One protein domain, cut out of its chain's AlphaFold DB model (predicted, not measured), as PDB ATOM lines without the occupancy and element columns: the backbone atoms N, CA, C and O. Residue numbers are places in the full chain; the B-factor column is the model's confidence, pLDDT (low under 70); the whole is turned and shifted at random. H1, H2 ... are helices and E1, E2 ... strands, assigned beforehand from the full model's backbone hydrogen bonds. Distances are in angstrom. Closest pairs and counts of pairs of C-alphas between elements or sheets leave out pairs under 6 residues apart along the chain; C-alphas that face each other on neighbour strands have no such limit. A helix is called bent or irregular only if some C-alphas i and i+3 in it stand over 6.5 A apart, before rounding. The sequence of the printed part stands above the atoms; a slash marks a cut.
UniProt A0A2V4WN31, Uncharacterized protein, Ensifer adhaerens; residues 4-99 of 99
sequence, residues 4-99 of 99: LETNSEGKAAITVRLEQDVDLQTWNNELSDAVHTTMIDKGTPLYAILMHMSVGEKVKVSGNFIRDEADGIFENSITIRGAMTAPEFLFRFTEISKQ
ATOM      1  N   LEU A   4     107.398  76.126 130.298       96.94
ATOM      2  CA  LEU A   4     108.485  75.229 129.935       96.94
ATOM      3  C   LEU A   4     109.764  75.849 130.481       96.94
ATOM      4  O   LEU A   4     110.109  76.971 130.115       96.94
ATOM      5  N   GLU A   5     110.437  75.134 131.367       95.56
ATOM      6  CA  GLU A   5     111.686  75.579 131.969       95.56
ATOM      7  C   GLU A   5     112.623  74.406 132.230       95.56
ATOM      8  O   GLU A   5     112.210  73.248 132.208       95.56
ATOM      9  N   THR A   6     113.876  74.728 132.525       94.38
ATOM     10  CA  THR A   6     114.884  73.773 132.975       94.38
ATOM     11  C   THR A   6     115.303  74.150 134.393       94.38
ATOM     12  O   THR A   6     115.624  75.313 134.637       94.38
ATOM     13  N   ASN A   7     115.281  73.195 135.325       91.06
ATOM     14  CA  ASN A   7     115.719  73.417 136.707       91.06
ATOM     15  C   ASN A   7     117.258  73.451 136.829       91.06
ATOM     16  O   ASN A   7     117.981  73.287 135.840       91.06
ATOM     17  N   SER A   8     117.773  73.658 138.045       90.00
ATOM     18  CA  SER A   8     119.217  73.705 138.333       90.00
ATOM     19  C   SER A   8     119.960  72.419 137.971       90.00
ATOM     20  O   SER A   8     121.155  72.455 137.687       90.00
ATOM     21  N   GLU A   9     119.255  71.295 137.929       88.75
ATOM     22  CA  GLU A   9     119.789  69.964 137.655       88.75
ATOM     23  C   GLU A   9     119.690  69.578 136.171       88.75
ATOM     24  O   GLU A   9     120.146  68.514 135.750       88.75
ATOM     25  N   GLY A  10     119.152  70.471 135.335       93.38
ATOM     26  CA  GLY A  10     119.085  70.285 133.890       93.38
ATOM     27  C   GLY A  10     117.873  69.486 133.406       93.38
ATOM     28  O   GLY A  10     117.824  69.141 132.225       93.38
ATOM     29  N   LYS A  11     116.904  69.195 134.277       95.50
ATOM     30  CA  LYS A  11     115.637  68.534 133.942       95.50
ATOM     31  C   LYS A  11     114.586  69.553 133.526       95.50
ATOM     32  O   LYS A  11     114.565  70.678 134.023       95.50
ATOM     33  N   ALA A  12     113.696  69.160 132.621       96.44
ATOM     34  CA  ALA A  12     112.624  70.032 132.165       96.44
ATOM     35  C   ALA A  12     111.392  69.917 133.073       96.44
ATOM     36  O   ALA A  12     110.937  68.809 133.371       96.44
ATOM     37  N   ALA A  13     110.842  71.069 133.461       97.06
ATOM     38  CA  ALA A  13     109.539  71.196 134.102       97.06
ATOM     39  C   ALA A  13     108.553  71.865 133.143       97.06
ATOM     40  O   ALA A  13     108.880  72.865 132.493       97.06
ATOM     41  N   ILE A  14     107.339  71.325 133.057       97.25
ATOM     42  CA  ILE A  14     106.329  71.804 132.111       97.25
ATOM     43  C   ILE A  14     104.953  71.938 132.748       97.25
ATOM     44  O   ILE A  14     104.571  71.158 133.616       97.25
ATOM     45  N   THR A  15     104.192  72.902 132.233       97.94
ATOM     46  CA  THR A  15     102.768  73.074 132.526       97.94
ATOM     47  C   THR A  15     102.010  73.181 131.209       97.94
ATOM     48  O   THR A  15     102.313  74.031 130.359       97.94
ATOM     49  N   VAL A  16     101.005  72.334 131.024       97.88
ATOM     50  CA  VAL A  16     100.124  72.313 129.857       97.88
ATOM     51  C   VAL A  16      98.699  72.581 130.310       97.88
ATOM     52  O   VAL A  16      98.142  71.839 131.106       97.88
ATOM     53  N   ARG A  17      98.104  73.631 129.747       97.38
ATOM     54  CA  ARG A  17      96.702  73.964 129.965       97.38
ATOM     55  C   ARG A  17      95.791  73.052 129.154       97.38
ATOM     56  O   ARG A  17      95.943  73.005 127.932       97.38
ATOM     57  N   LEU A  18      94.872  72.366 129.829       94.31
ATOM     58  CA  LEU A  18      93.831  71.544 129.208       94.31
ATOM     59  C   LEU A  18      92.585  72.362 128.876       94.31
ATOM     60  O   LEU A  18      92.054  72.236 127.778       94.31
ATOM     61  N   GLU A  19      92.142  73.195 129.820       91.19
ATOM     62  CA  GLU A  19      91.025  74.128 129.647       91.19
ATOM     63  C   GLU A  19      91.267  75.431 130.435       91.19
ATOM     64  O   GLU A  19      92.307  75.561 131.075       91.19
ATOM     65  N   GLN A  20      90.333  76.389 130.397       86.19
ATOM     66  CA  GLN A  20      90.479  77.800 130.730       86.19
ATOM     67  C   GLN A  20      91.211  78.045 132.048       86.19
ATOM     68  O   GLN A  20      92.019  78.970 132.089       86.19
ATOM     69  N   ASP A  21      91.082  77.157 133.035       93.38
ATOM     70  CA  ASP A  21      91.830  77.206 134.293       93.38
ATOM     71  C   ASP A  21      92.269  75.821 134.812       93.38
ATOM     72  O   ASP A  21      92.530  75.659 135.995       93.38
ATOM     73  N   VAL A  22      92.381  74.812 133.944       96.94
ATOM     74  CA  VAL A  22      92.818  73.460 134.344       96.94
ATOM     75  C   VAL A  22      94.185  73.162 133.751       96.94
ATOM     76  O   VAL A  22      94.328  73.097 132.525       96.94
ATOM     77  N   ASP A  23      95.174  72.940 134.612       97.88
ATOM     78  CA  ASP A  23      96.556  72.704 134.206       97.88
ATOM     79  C   ASP A  23      97.025  71.282 134.571       97.88
ATOM     80  O   ASP A  23      96.741  70.756 135.646       97.88
ATOM     81  N   LEU A  24      97.771  70.657 133.656       98.31
ATOM     82  CA  LEU A  24      98.616  69.493 133.927       98.31
ATOM     83  C   LEU A  24     100.049  69.963 134.106       98.31
ATOM     84  O   LEU A  24     100.560  70.693 133.250       98.31
ATOM     85  N   GLN A  25     100.726  69.504 135.151       97.56
ATOM     86  CA  GLN A  25     102.102  69.905 135.405       97.56
ATOM     87  C   GLN A  25     102.990  68.780 135.914       97.56
ATOM     88  O   GLN A  25     102.524  67.793 136.476       97.56
ATOM     89  N   THR A  26     104.290  68.961 135.723       97.62
ATOM     90  CA  THR A  26     105.318  68.235 136.469       97.62
ATOM     91  C   THR A  26     105.625  68.980 137.766       97.62
ATOM     92  O   THR A  26     105.288  70.157 137.916       97.62
ATOM     93  N   TRP A  27     106.369  68.350 138.669       96.19
ATOM     94  CA  TRP A  27     107.126  69.108 139.662       96.19
ATOM     95  C   TRP A  27     108.119  70.061 138.983       96.19
ATOM     96  O   TRP A  27     108.463  69.912 137.806       96.19
ATOM     97  N   ASN A  28     108.575  71.058 139.737       91.69
ATOM     98  CA  ASN A  28     109.585  72.030 139.309       91.69
ATOM     99  C   ASN A  28     110.866  71.984 140.156       91.69
ATOM    100  O   ASN A  28     111.777  72.778 139.933       91.69
ATOM    101  N   ASN A  29     110.939  71.073 141.129       86.12
ATOM    102  CA  ASN A  29     112.095  70.878 141.995       86.12
ATOM    103  C   ASN A  29     112.313  69.382 142.254       86.12
ATOM    104  O   ASN A  29     111.352  68.618 142.367       86.12
ATOM    105  N   GLU A  30     113.576  68.969 142.359       83.31
ATOM    106  CA  GLU A  30     113.918  67.546 142.461       83.31
ATOM    107  C   GLU A  30     113.487  66.899 143.774       83.31
ATOM    108  O   GLU A  30     113.139  65.720 143.782       83.31
ATOM    109  N   LEU A  31     113.495  67.647 144.882       83.62
ATOM    110  CA  LEU A  31     113.150  67.094 146.190       83.62
ATOM    111  C   LEU A  31     111.707  66.576 146.207       83.62
ATOM    112  O   LEU A  31     111.464  65.450 146.635       83.62
ATOM    113  N   SER A  32     110.761  67.376 145.711       84.19
ATOM    114  CA  SER A  32     109.363  66.965 145.561       84.19
ATOM    115  C   SER A  32     109.191  65.900 144.472       84.19
ATOM    116  O   SER A  32     108.363  64.997 144.613       84.19
ATOM    117  N   ASP A  33     109.988  65.968 143.401       90.81
ATOM    118  CA  ASP A  33     109.897  65.019 142.290       90.81
ATOM    119  C   ASP A  33     110.467  63.631 142.610       90.81
ATOM    120  O   ASP A  33     110.102  62.663 141.947       90.81
ATOM    121  N   ALA A  34     111.296  63.483 143.646       85.31
ATOM    122  CA  ALA A  34     111.901  62.204 144.024       85.31
ATOM    123  C   ALA A  34     110.869  61.084 144.278       85.31
ATOM    124  O   ALA A  34     111.174  59.909 144.083       85.31
ATOM    125  N   VAL A  35     109.646  61.442 144.681       89.12
ATOM    126  CA  VAL A  35     108.550  60.492 144.930       89.12
ATOM    127  C   VAL A  35     107.798  60.137 143.644       89.12
ATOM    128  O   VAL A  35     107.416  58.987 143.438       89.12
ATOM    129  N   HIS A  36     107.572  61.122 142.773       92.44
ATOM    130  CA  HIS A  36     106.619  61.003 141.667       92.44
ATOM    131  C   HIS A  36     107.268  60.897 140.287       92.44
ATOM    132  O   HIS A  36     106.613  60.425 139.361       92.44
ATOM    133  N   THR A  37     108.529  61.299 140.137       94.69
ATOM    134  CA  THR A  37     109.328  61.200 138.904       94.69
ATOM    135  C   THR A  37     108.547  61.690 137.682       94.69
ATOM    136  O   THR A  37     108.163  60.920 136.794       94.69
ATOM    137  N   THR A  38     108.204  62.972 137.704       96.88
ATOM    138  CA  THR A  38     107.410  63.656 136.680       96.88
ATOM    139  C   THR A  38     108.249  64.597 135.833       96.88
ATOM    140  O   THR A  38     107.893  64.826 134.677       96.88
ATOM    141  N   MET A  39     109.358  65.119 136.369       97.06
ATOM    142  CA  MET A  39     110.273  65.958 135.604       97.06
ATOM    143  C   MET A  39     110.926  65.157 134.483       97.06
ATOM    144  O   MET A  39     111.157  63.953 134.587       97.06
ATOM    145  N   ILE A  40     111.218  65.842 133.383       97.19
ATOM    146  CA  ILE A  40     111.666  65.186 132.160       97.19
ATOM    147  C   ILE A  40     113.187  65.254 132.114       97.19
ATOM    148  O   ILE A  40     113.774  66.337 132.045       97.19
ATOM    149  N   ASP A  41     113.824  64.088 132.156       96.06
ATOM    150  CA  ASP A  41     115.278  63.984 132.190       96.06
ATOM    151  C   ASP A  41     115.913  64.408 130.862       96.06
ATOM    152  O   ASP A  41     115.461  64.042 129.768       96.06
ATOM    153  N   LYS A  42     117.023  65.143 130.959       95.69
ATOM    154  CA  LYS A  42     117.856  65.493 129.809       95.69
ATOM    155  C   LYS A  42     118.355  64.234 129.099       95.69
ATOM    156  O   LYS A  42     118.759  63.262 129.728       95.69
ATOM    157  N   GLY A  43     118.372  64.276 127.769       95.12
ATOM    158  CA  GLY A  43     118.809  63.154 126.933       95.12
ATOM    159  C   GLY A  43     117.709  62.134 126.630       95.12
ATOM    160  O   GLY A  43     117.931  61.238 125.819       95.12
ATOM    161  N   THR A  44     116.512  62.287 127.205       96.88
ATOM    162  CA  THR A  44     115.340  61.515 126.777       96.88
ATOM    163  C   THR A  44     114.793  62.035 125.440       96.88
ATOM    164  O   THR A  44     114.915  63.230 125.142       96.88
ATOM    165  N   PRO A  45     114.128  61.184 124.634       97.06
ATOM    166  CA  PRO A  45     113.439  61.636 123.423       97.06
ATOM    167  C   PRO A  45     112.406  62.735 123.700       97.06
ATOM    168  O   PRO A  45     112.289  63.683 122.928       97.06
ATOM    169  N   LEU A  46     111.701  62.645 124.834       97.00
ATOM    170  CA  LEU A  46     110.718  63.647 125.238       97.00
ATOM    171  C   LEU A  46     111.372  65.010 125.506       97.00
ATOM    172  O   LEU A  46     110.871  66.029 125.036       97.00
ATOM    173  N   TYR A  47     112.526  65.036 126.183       97.44
ATOM    174  CA  TYR A  47     113.289  66.270 126.384       97.44
ATOM    175  C   TYR A  47     113.721  66.893 125.053       97.44
ATOM    176  O   TYR A  47     113.593  68.102 124.864       97.44
ATOM    177  N   ALA A  48     114.211  66.079 124.112       96.69
ATOM    178  CA  ALA A  48     114.642  66.566 122.802       96.69
ATOM    179  C   ALA A  48     113.493  67.239 122.032       96.69
ATOM    180  O   ALA A  48     113.699  68.280 121.414       96.69
ATOM    181  N   ILE A  49     112.272  66.703 122.122       96.19
ATOM    182  CA  ILE A  49     111.083  67.333 121.532       96.19
ATOM    183  C   ILE A  49     110.810  68.698 122.179       96.19
ATOM    184  O   ILE A  49     110.583  69.680 121.469       96.19
ATOM    185  N   LEU A  50     110.879  68.779 123.511       95.88
ATOM    186  CA  LEU A  50     110.643  70.022 124.249       95.88
ATOM    187  C   LEU A  50     111.636  71.134 123.888       95.88
ATOM    188  O   LEU A  50     111.249  72.299 123.867       95.88
ATOM    189  N   MET A  51     112.882  70.798 123.535       94.88
ATOM    190  CA  MET A  51     113.879  71.781 123.082       94.88
ATOM    191  C   MET A  51     113.464  72.538 121.810       94.88
ATOM    192  O   MET A  51     113.998  73.611 121.533       94.88
ATOM    193  N   HIS A  52     112.523  71.995 121.035       94.50
ATOM    194  CA  HIS A  52     111.995  72.603 119.810       94.50
ATOM    195  C   HIS A  52     110.585  73.193 119.987       94.50
ATOM    196  O   HIS A  52     109.924  73.548 119.000       94.50
ATOM    197  N   MET A  53     110.112  73.277 121.231       94.88
ATOM    198  CA  MET A  53     108.815  73.838 121.593       94.88
ATOM    199  C   MET A  53     108.957  75.212 122.237       94.88
ATOM    200  O   MET A  53     110.038  75.655 122.620       94.88
ATOM    201  N   SER A  54     107.843  75.927 122.322       95.19
ATOM    202  CA  SER A  54     107.790  77.245 122.947       95.19
ATOM    203  C   SER A  54     106.527  77.418 123.778       95.19
ATOM    204  O   SER A  54     105.466  76.860 123.490       95.19
ATOM    205  N   VAL A  55     106.635  78.230 124.829       96.56
ATOM    206  CA  VAL A  55     105.473  78.650 125.615       96.56
ATOM    207  C   VAL A  55     104.463  79.345 124.695       96.56
ATOM    208  O   VAL A  55     104.835  80.131 123.829       96.56
ATOM    209  N   GLY A  56     103.180  79.034 124.873       95.62
ATOM    210  CA  GLY A  56     102.082  79.515 124.032       95.62
ATOM    211  C   GLY A  56     101.680  78.556 122.908       95.62
ATOM    212  O   GLY A  56     100.561  78.661 122.410       95.62
ATOM    213  N   GLU A  57     102.516  77.577 122.541       95.19
ATOM    214  CA  GLU A  57     102.164  76.607 121.496       95.19
ATOM    215  C   GLU A  57     101.009  75.690 121.929       95.19
ATOM    216  O   GLU A  57     100.939  75.244 123.083       95.19
ATOM    217  N   LYS A  58     100.100  75.376 120.997       96.06
ATOM    218  CA  LYS A  58      99.107  74.311 121.191       96.06
ATOM    219  C   LYS A  58      99.795  72.961 121.040       96.06
ATOM    220  O   LYS A  58     100.581  72.755 120.117       96.06
ATOM    221  N   VAL A  59      99.513  72.062 121.973       96.81
ATOM    222  CA  VAL A  59     100.178  70.763 122.053       96.81
ATOM    223  C   VAL A  59      99.160  69.673 122.330       96.81
ATOM    224  O   VAL A  59      98.201  69.881 123.071       96.81
ATOM    225  N   LYS A  60      99.408  68.499 121.762       97.12
ATOM    226  CA  LYS A  60      98.772  67.247 122.150       97.12
ATOM    227  C   LYS A  60      99.695  66.522 123.122       97.12
ATOM    228  O   LYS A  60     100.906  66.483 122.904       97.12
ATOM    229  N   VAL A  61      99.125  65.950 124.178       97.50
ATOM    230  CA  VAL A  61      99.880  65.258 125.226       97.50
ATOM    231  C   VAL A  61      99.310  63.873 125.504       97.50
ATOM    232  O   VAL A  61      98.102  63.663 125.397       97.50
ATOM    233  N   SER A  62     100.189  62.956 125.897       98.06
ATOM    234  CA  SER A  62      99.862  61.634 126.435       98.06
ATOM    235  C   SER A  62     100.623  61.432 127.745       98.06
ATOM    236  O   SER A  62     101.716  61.976 127.929       98.06
ATOM    237  N   GLY A  63     100.062  60.647 128.661       97.25
ATOM    238  CA  GLY A  63     100.699  60.356 129.939       97.25
ATOM    239  C   GLY A  63      99.726  59.813 130.974       97.25
ATOM    240  O   GLY A  63      98.654  59.322 130.622       97.25
ATOM    241  N   ASN A  64     100.109  59.906 132.245       97.56
ATOM    242  CA  ASN A  64      99.330  59.377 133.359       97.56
ATOM    243  C   ASN A  64      99.204  60.403 134.483       97.56
ATOM    244  O   ASN A  64     100.181  61.062 134.844       97.56
ATOM    245  N   PHE A  65      98.016  60.470 135.078       97.50
ATOM    246  CA  PHE A  65      97.816  61.151 136.350       97.50
ATOM    247  C   PHE A  65      98.571  60.430 137.464       97.50
ATOM    248  O   PHE A  65      98.659  59.198 137.475       97.50
ATOM    249  N   ILE A  66      99.095  61.201 138.411       97.31
ATOM    250  CA  ILE A  66      99.622  60.644 139.651       97.31
ATOM    251  C   ILE A  66      98.447  60.326 140.572       97.31
ATOM    252  O   ILE A  66      97.550  61.148 140.751       97.31
ATOM    253  N   ARG A  67      98.434  59.108 141.118       95.69
ATOM    254  CA  ARG A  67      97.390  58.665 142.040       95.69
ATOM    255  C   ARG A  67      97.618  59.283 143.413       95.69
ATOM    256  O   ARG A  67      98.737  59.244 143.911       95.69
ATOM    257  N   ASP A  68      96.538  59.755 144.015       94.06
ATOM    258  CA  ASP A  68      96.488  60.138 145.421       94.06
ATOM    259  C   ASP A  68      95.529  59.208 146.179       94.06
ATOM    260  O   ASP A  68      94.544  58.728 145.610       94.06
ATOM    261  N   GLU A  69      95.835  58.875 147.434       91.75
ATOM    262  CA  GLU A  69      94.994  57.963 148.220       91.75
ATOM    263  C   GLU A  69      93.729  58.631 148.762       91.75
ATOM    264  O   GLU A  69      92.702  57.960 148.874       91.75
ATOM    265  N   ALA A  70      93.787  59.925 149.082       89.94
ATOM    266  CA  ALA A  70      92.662  60.665 149.636       89.94
ATOM    267  C   ALA A  70      91.706  61.125 148.529       89.94
ATOM    268  O   ALA A  70      90.499  60.899 148.629       89.94
ATOM    269  N   ASP A  71      92.255  61.690 147.452       87.75
ATOM    270  CA  ASP A  71      91.479  62.382 146.415       87.75
ATOM    271  C   ASP A  71      91.476  61.649 145.058       87.75
ATOM    272  O   ASP A  71      90.856  62.083 144.084       87.75
ATOM    273  N   GLY A  72      92.147  60.497 144.969       94.00
ATOM    274  CA  GLY A  72      92.231  59.660 143.769       94.00
ATOM    275  C   GLY A  72      93.278  60.136 142.760       94.00
ATOM    276  O   GLY A  72      94.050  59.319 142.254       94.00
ATOM    277  N   ILE A  73      93.343  61.442 142.493       95.50
ATOM    278  CA  ILE A  73      94.352  62.082 141.636       95.50
ATOM    279  C   ILE A  73      95.060  63.176 142.432       95.50
ATOM    280  O   ILE A  73      94.414  63.969 143.106       95.50
ATOM    281  N   PHE A  74      96.383  63.239 142.303       96.12
ATOM    282  CA  PHE A  74      97.208  64.226 142.986       96.12
ATOM    283  C   PHE A  74      96.980  65.633 142.410       96.12
ATOM    284  O   PHE A  74      97.394  65.947 141.287       96.12
ATOM    285  N   GLU A  75      96.325  66.476 143.201       95.94
ATOM    286  CA  GLU A  75      96.094  67.898 142.949       95.94
ATOM    287  C   GLU A  75      97.113  68.716 143.758       95.94
ATOM    288  O   GLU A  75      97.388  68.412 144.915       95.94
ATOM    289  N   ASN A  76      97.742  69.705 143.122       94.38
ATOM    290  CA  ASN A  76      98.929  70.377 143.649       94.38
ATOM    291  C   ASN A  76      98.689  71.854 144.017       94.38
ATOM    292  O   ASN A  76      99.645  72.606 144.227       94.38
ATOM    293  N   SER A  77      97.436  72.311 144.076       95.06
ATOM    294  CA  SER A  77      97.132  73.695 144.427       95.06
ATOM    295  C   SER A  77      97.488  73.989 145.879       95.06
ATOM    296  O   SER A  77      97.140  73.267 146.807       95.06
ATOM    297  N   ILE A  78      98.088  75.158 146.111       92.94
ATOM    298  CA  ILE A  78      98.452  75.618 147.462       92.94
ATOM    299  C   ILE A  78      97.210  75.965 148.305       92.94
ATOM    300  O   ILE A  78      97.252  75.940 149.535       92.94
ATOM    301  N   THR A  79      96.093  76.332 147.666       96.25
ATOM    302  CA  THR A  79      94.866  76.757 148.360       96.25
ATOM    303  C   THR A  79      93.664  75.936 147.917       96.25
ATOM    304  O   THR A  79      93.533  75.628 146.736       96.25
ATOM    305  N   ILE A  80      92.721  75.702 148.838       94.75
ATOM    306  CA  ILE A  80      91.443  75.023 148.549       94.75
ATOM    307  C   ILE A  80      90.677  75.739 147.430       94.75
ATOM    308  O   ILE A  80      90.111  75.106 146.546       94.75
ATOM    309  N   ARG A  81      90.670  77.081 147.437       96.50
ATOM    310  CA  ARG A  81      90.044  77.852 146.356       96.50
ATOM    311  C   ARG A  81      90.709  77.546 145.012       96.50
ATOM    312  O   ARG A  81      89.990  77.355 144.043       96.50
ATOM    313  N   GLY A  82      92.042  77.482 144.972       96.00
ATOM    314  CA  GLY A  82      92.810  77.076 143.792       96.00
ATOM    315  C   GLY A  82      92.376  75.706 143.286       96.00
ATOM    316  O   GLY A  82      91.884  75.625 142.168       96.00
ATOM    317  N   ALA A  83      92.382  74.696 144.157       94.69
ATOM    318  CA  ALA A  83      91.961  73.335 143.818       94.69
ATOM    319  C   ALA A  83      90.537  73.270 143.230       94.69
ATOM    320  O   ALA A  83      90.242  72.450 142.368       94.69
ATOM    321  N   MET A  84      89.640  74.162 143.666       94.31
ATOM    322  CA  MET A  84      88.246  74.190 143.211       94.31
ATOM    323  C   MET A  84      88.001  75.047 141.959       94.31
ATOM    324  O   MET A  84      87.031  74.801 141.246       94.31
ATOM    325  N   THR A  85      88.807  76.086 141.710       95.81
ATOM    326  CA  THR A  85      88.555  77.055 140.618       95.81
ATOM    327  C   THR A  85      89.583  77.019 139.500       95.81
ATOM    328  O   THR A  85      89.266  77.418 138.385       95.81
ATOM    329  N   ALA A  86      90.805  76.599 139.807       97.00
ATOM    330  CA  ALA A  86      91.921  76.545 138.879       97.00
ATOM    331  C   ALA A  86      92.873  75.388 139.248       97.00
ATOM    332  O   ALA A  86      94.005  75.653 139.657       97.00
ATOM    333  N   PRO A  87      92.400  74.126 139.217       96.56
ATOM    334  CA  PRO A  87      93.172  72.991 139.704       96.56
ATOM    335  C   PRO A  87      94.430  72.745 138.872       96.56
ATOM    336  O   PRO A  87      94.433  72.878 137.640       96.56
ATOM    337  N   GLU A  88      95.476  72.293 139.556       97.38
ATOM    338  CA  GLU A  88      96.758  71.954 138.960       97.38
ATOM    339  C   GLU A  88      97.087  70.489 139.255       97.38
ATOM    340  O   GLU A  88      97.546  70.134 140.341       97.38
ATOM    341  N   PHE A  89      96.870  69.611 138.279       97.50
ATOM    342  CA  PHE A  89      97.084  68.179 138.463       97.50
ATOM    343  C   PHE A  89      98.517  67.782 138.145       97.50
ATOM    344  O   PHE A  89      99.063  68.122 137.087       97.50
ATOM    345  N   LEU A  90      99.110  66.996 139.038       97.56
ATOM    346  CA  LEU A  90     100.420  66.418 138.800       97.56
ATOM    347  C   LEU A  90     100.311  65.278 137.774       97.56
ATOM    348  O   LEU A  90      99.504  64.351 137.911       97.56
ATOM    349  N   PHE A  91     101.134  65.341 136.730       98.19
ATOM    350  CA  PHE A  91     101.015  64.482 135.560       98.19
ATOM    351  C   PHE A  91     102.381  64.022 135.052       98.19
ATOM    352  O   PHE A  91     103.305  64.816 134.870       98.19
ATOM    353  N   ARG A  92     102.499  62.723 134.763       97.81
ATOM    354  CA  ARG A  92     103.682  62.148 134.119       97.81
ATOM    355  C   ARG A  92     103.462  62.081 132.616       97.81
ATOM    356  O   ARG A  92     102.768  61.188 132.123       97.81
ATOM    357  N   PHE A  93     104.084  63.004 131.893       98.06
ATOM    358  CA  PHE A  93     104.046  63.043 130.435       98.06
ATOM    359  C   PHE A  93     104.883  61.913 129.834       98.06
ATOM    360  O   PHE A  93     106.017  61.674 130.245       98.06
ATOM    361  N   THR A  94     104.325  61.231 128.840       97.81
ATOM    362  CA  THR A  94     105.023  60.202 128.056       97.81
ATOM    363  C   THR A  94     105.219  60.624 126.606       97.81
ATOM    364  O   THR A  94     106.175  60.191 125.968       97.81
ATOM    365  N   GLU A  95     104.354  61.498 126.090       97.56
ATOM    366  CA  GLU A  95     104.438  62.032 124.733       97.56
ATOM    367  C   GLU A  95     103.894  63.458 124.692       97.56
ATOM    368  O   GLU A  95     102.886  63.769 125.332       97.56
ATOM    369  N   ILE A  96     104.552  64.325 123.923       96.94
ATOM    370  CA  ILE A  96     104.103  65.689 123.645       96.94
ATOM    371  C   ILE A  96     104.397  65.975 122.175       96.94
ATOM    372  O   ILE A  96     105.495  65.708 121.697       96.94
ATOM    373  N   SER A  97     103.429  66.525 121.451       96.50
ATOM    374  CA  SER A  97     103.575  66.923 120.047       96.50
ATOM    375  C   SER A  97     102.846  68.235 119.774       96.50
ATOM    376  O   SER A  97     101.936  68.615 120.510       96.50
ATOM    377  N   LYS A  98     103.264  68.962 118.731       92.88
ATOM    378  CA  LYS A  98     102.561  70.176 118.288       92.88
ATOM    379  C   LYS A  98     101.209  69.796 117.681       92.88
ATOM    380  O   LYS A  98     101.102  68.743 117.051       92.88
ATOM    381  N   GLN A  99     100.205  70.645 117.893       85.94
ATOM    382  CA  GLN A  99      98.879  70.515 117.283       85.94
ATOM    383  C   GLN A  99      98.742  71.401 116.046       85.94
ATOM    384  O   GLN A  99      99.260  72.540 116.087       85.94
TER     385      GLN A  99
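What this domain is: This is residues 4 to 99 of the 99 residues of an uncharacterized protein of Ensifer adhaerens (UniProt A0A2V4WN31). A single five-stranded sheet, strongly twisted and folded over so that edge strand E4 comes near E2, makes the body; it is no closed barrel. The short helix H2 packs beside E5, while the short helices H1 and H3 lie off the sheet, and a long loop, residues 66 to 79, runs from E4 to H3. The printed part has 96 residues, with named elements in the order E1 E2 E3 H1 H2 E4 H3 E5; the sheet is mixed, in the order E1 E2 E3 E5 E4, and the class is mixed, helices and strands. The whole is compact, with a radius of gyration of the C-alphas of 13.2 A and spans of 35 by 29 by 21 A.

How they stand to each other: Begin at E1, residues 4 to 6, an edge strand that forms a hairpin with E2, residues 12 to 19; look for N 5 and O 13, 3.0 A apart. E2 forms the next hairpin with E3, residues 22 to 25, where N 16 and O 24 are 2.8 A apart. These three strands are a meander, each the antiparallel neighbour of the one before. E5, residues 88 to 98, is parallel to E3, with N 25 and O 89 at 2.9 A. Past its bend of 94 degrees at residue 94, E5 still pairs antiparallel with the other edge strand, E4, residues 59 to 65; N 60 and O 97 are 2.8 A apart. The closest C-alphas of E2 and E4 are Val 16 and Val 59, 8.0 A apart. H2, residues 45 to 50, is on the sheet at a height over the sheet of 7.2 A; its closest C-alpha pair with E5 is Leu 46 and Glu 95, 6.5 A. H1, residues 30 to 36, is not on the sheet; H3, residues 80 to 85, is only just not on it, with 4 pairs of C-alphas within 10 A. In H2 and H3 every O i to N i+4 pair is within hydrogen-bond range; in H1 it is 1 of 3, beside 2 of 4 O i to N i+3 pairs.

Where its parts are: Find C-alpha 4 at (108.485, 75.229, 129.935), where the three-residue E1 begins. E2 then starts at C-alpha 12, (112.624, 70.032, 132.165), and runs 22.1 A; E3 follows with 10.0 A. H1 is irregular, but only just: C-alphas 32 and 35 are 6.6 A apart. After the six-residue H2, E4 covers 17.4 A, then comes H3, also six residues. E5 spans 21.5 A and ends at C-alpha 98, (102.561, 70.176, 118.288).

The domain as a whole: The two C-alphas farthest apart are those of Gly 43 and Arg 81, 37.7 A. The link E4 to H3 is long, 14 residues; within it residues 67 to 68 pair antiparallel with 72 to 73. The printed part has no cut, its mean pLDDT is 94.8, and no printed residue is under 70.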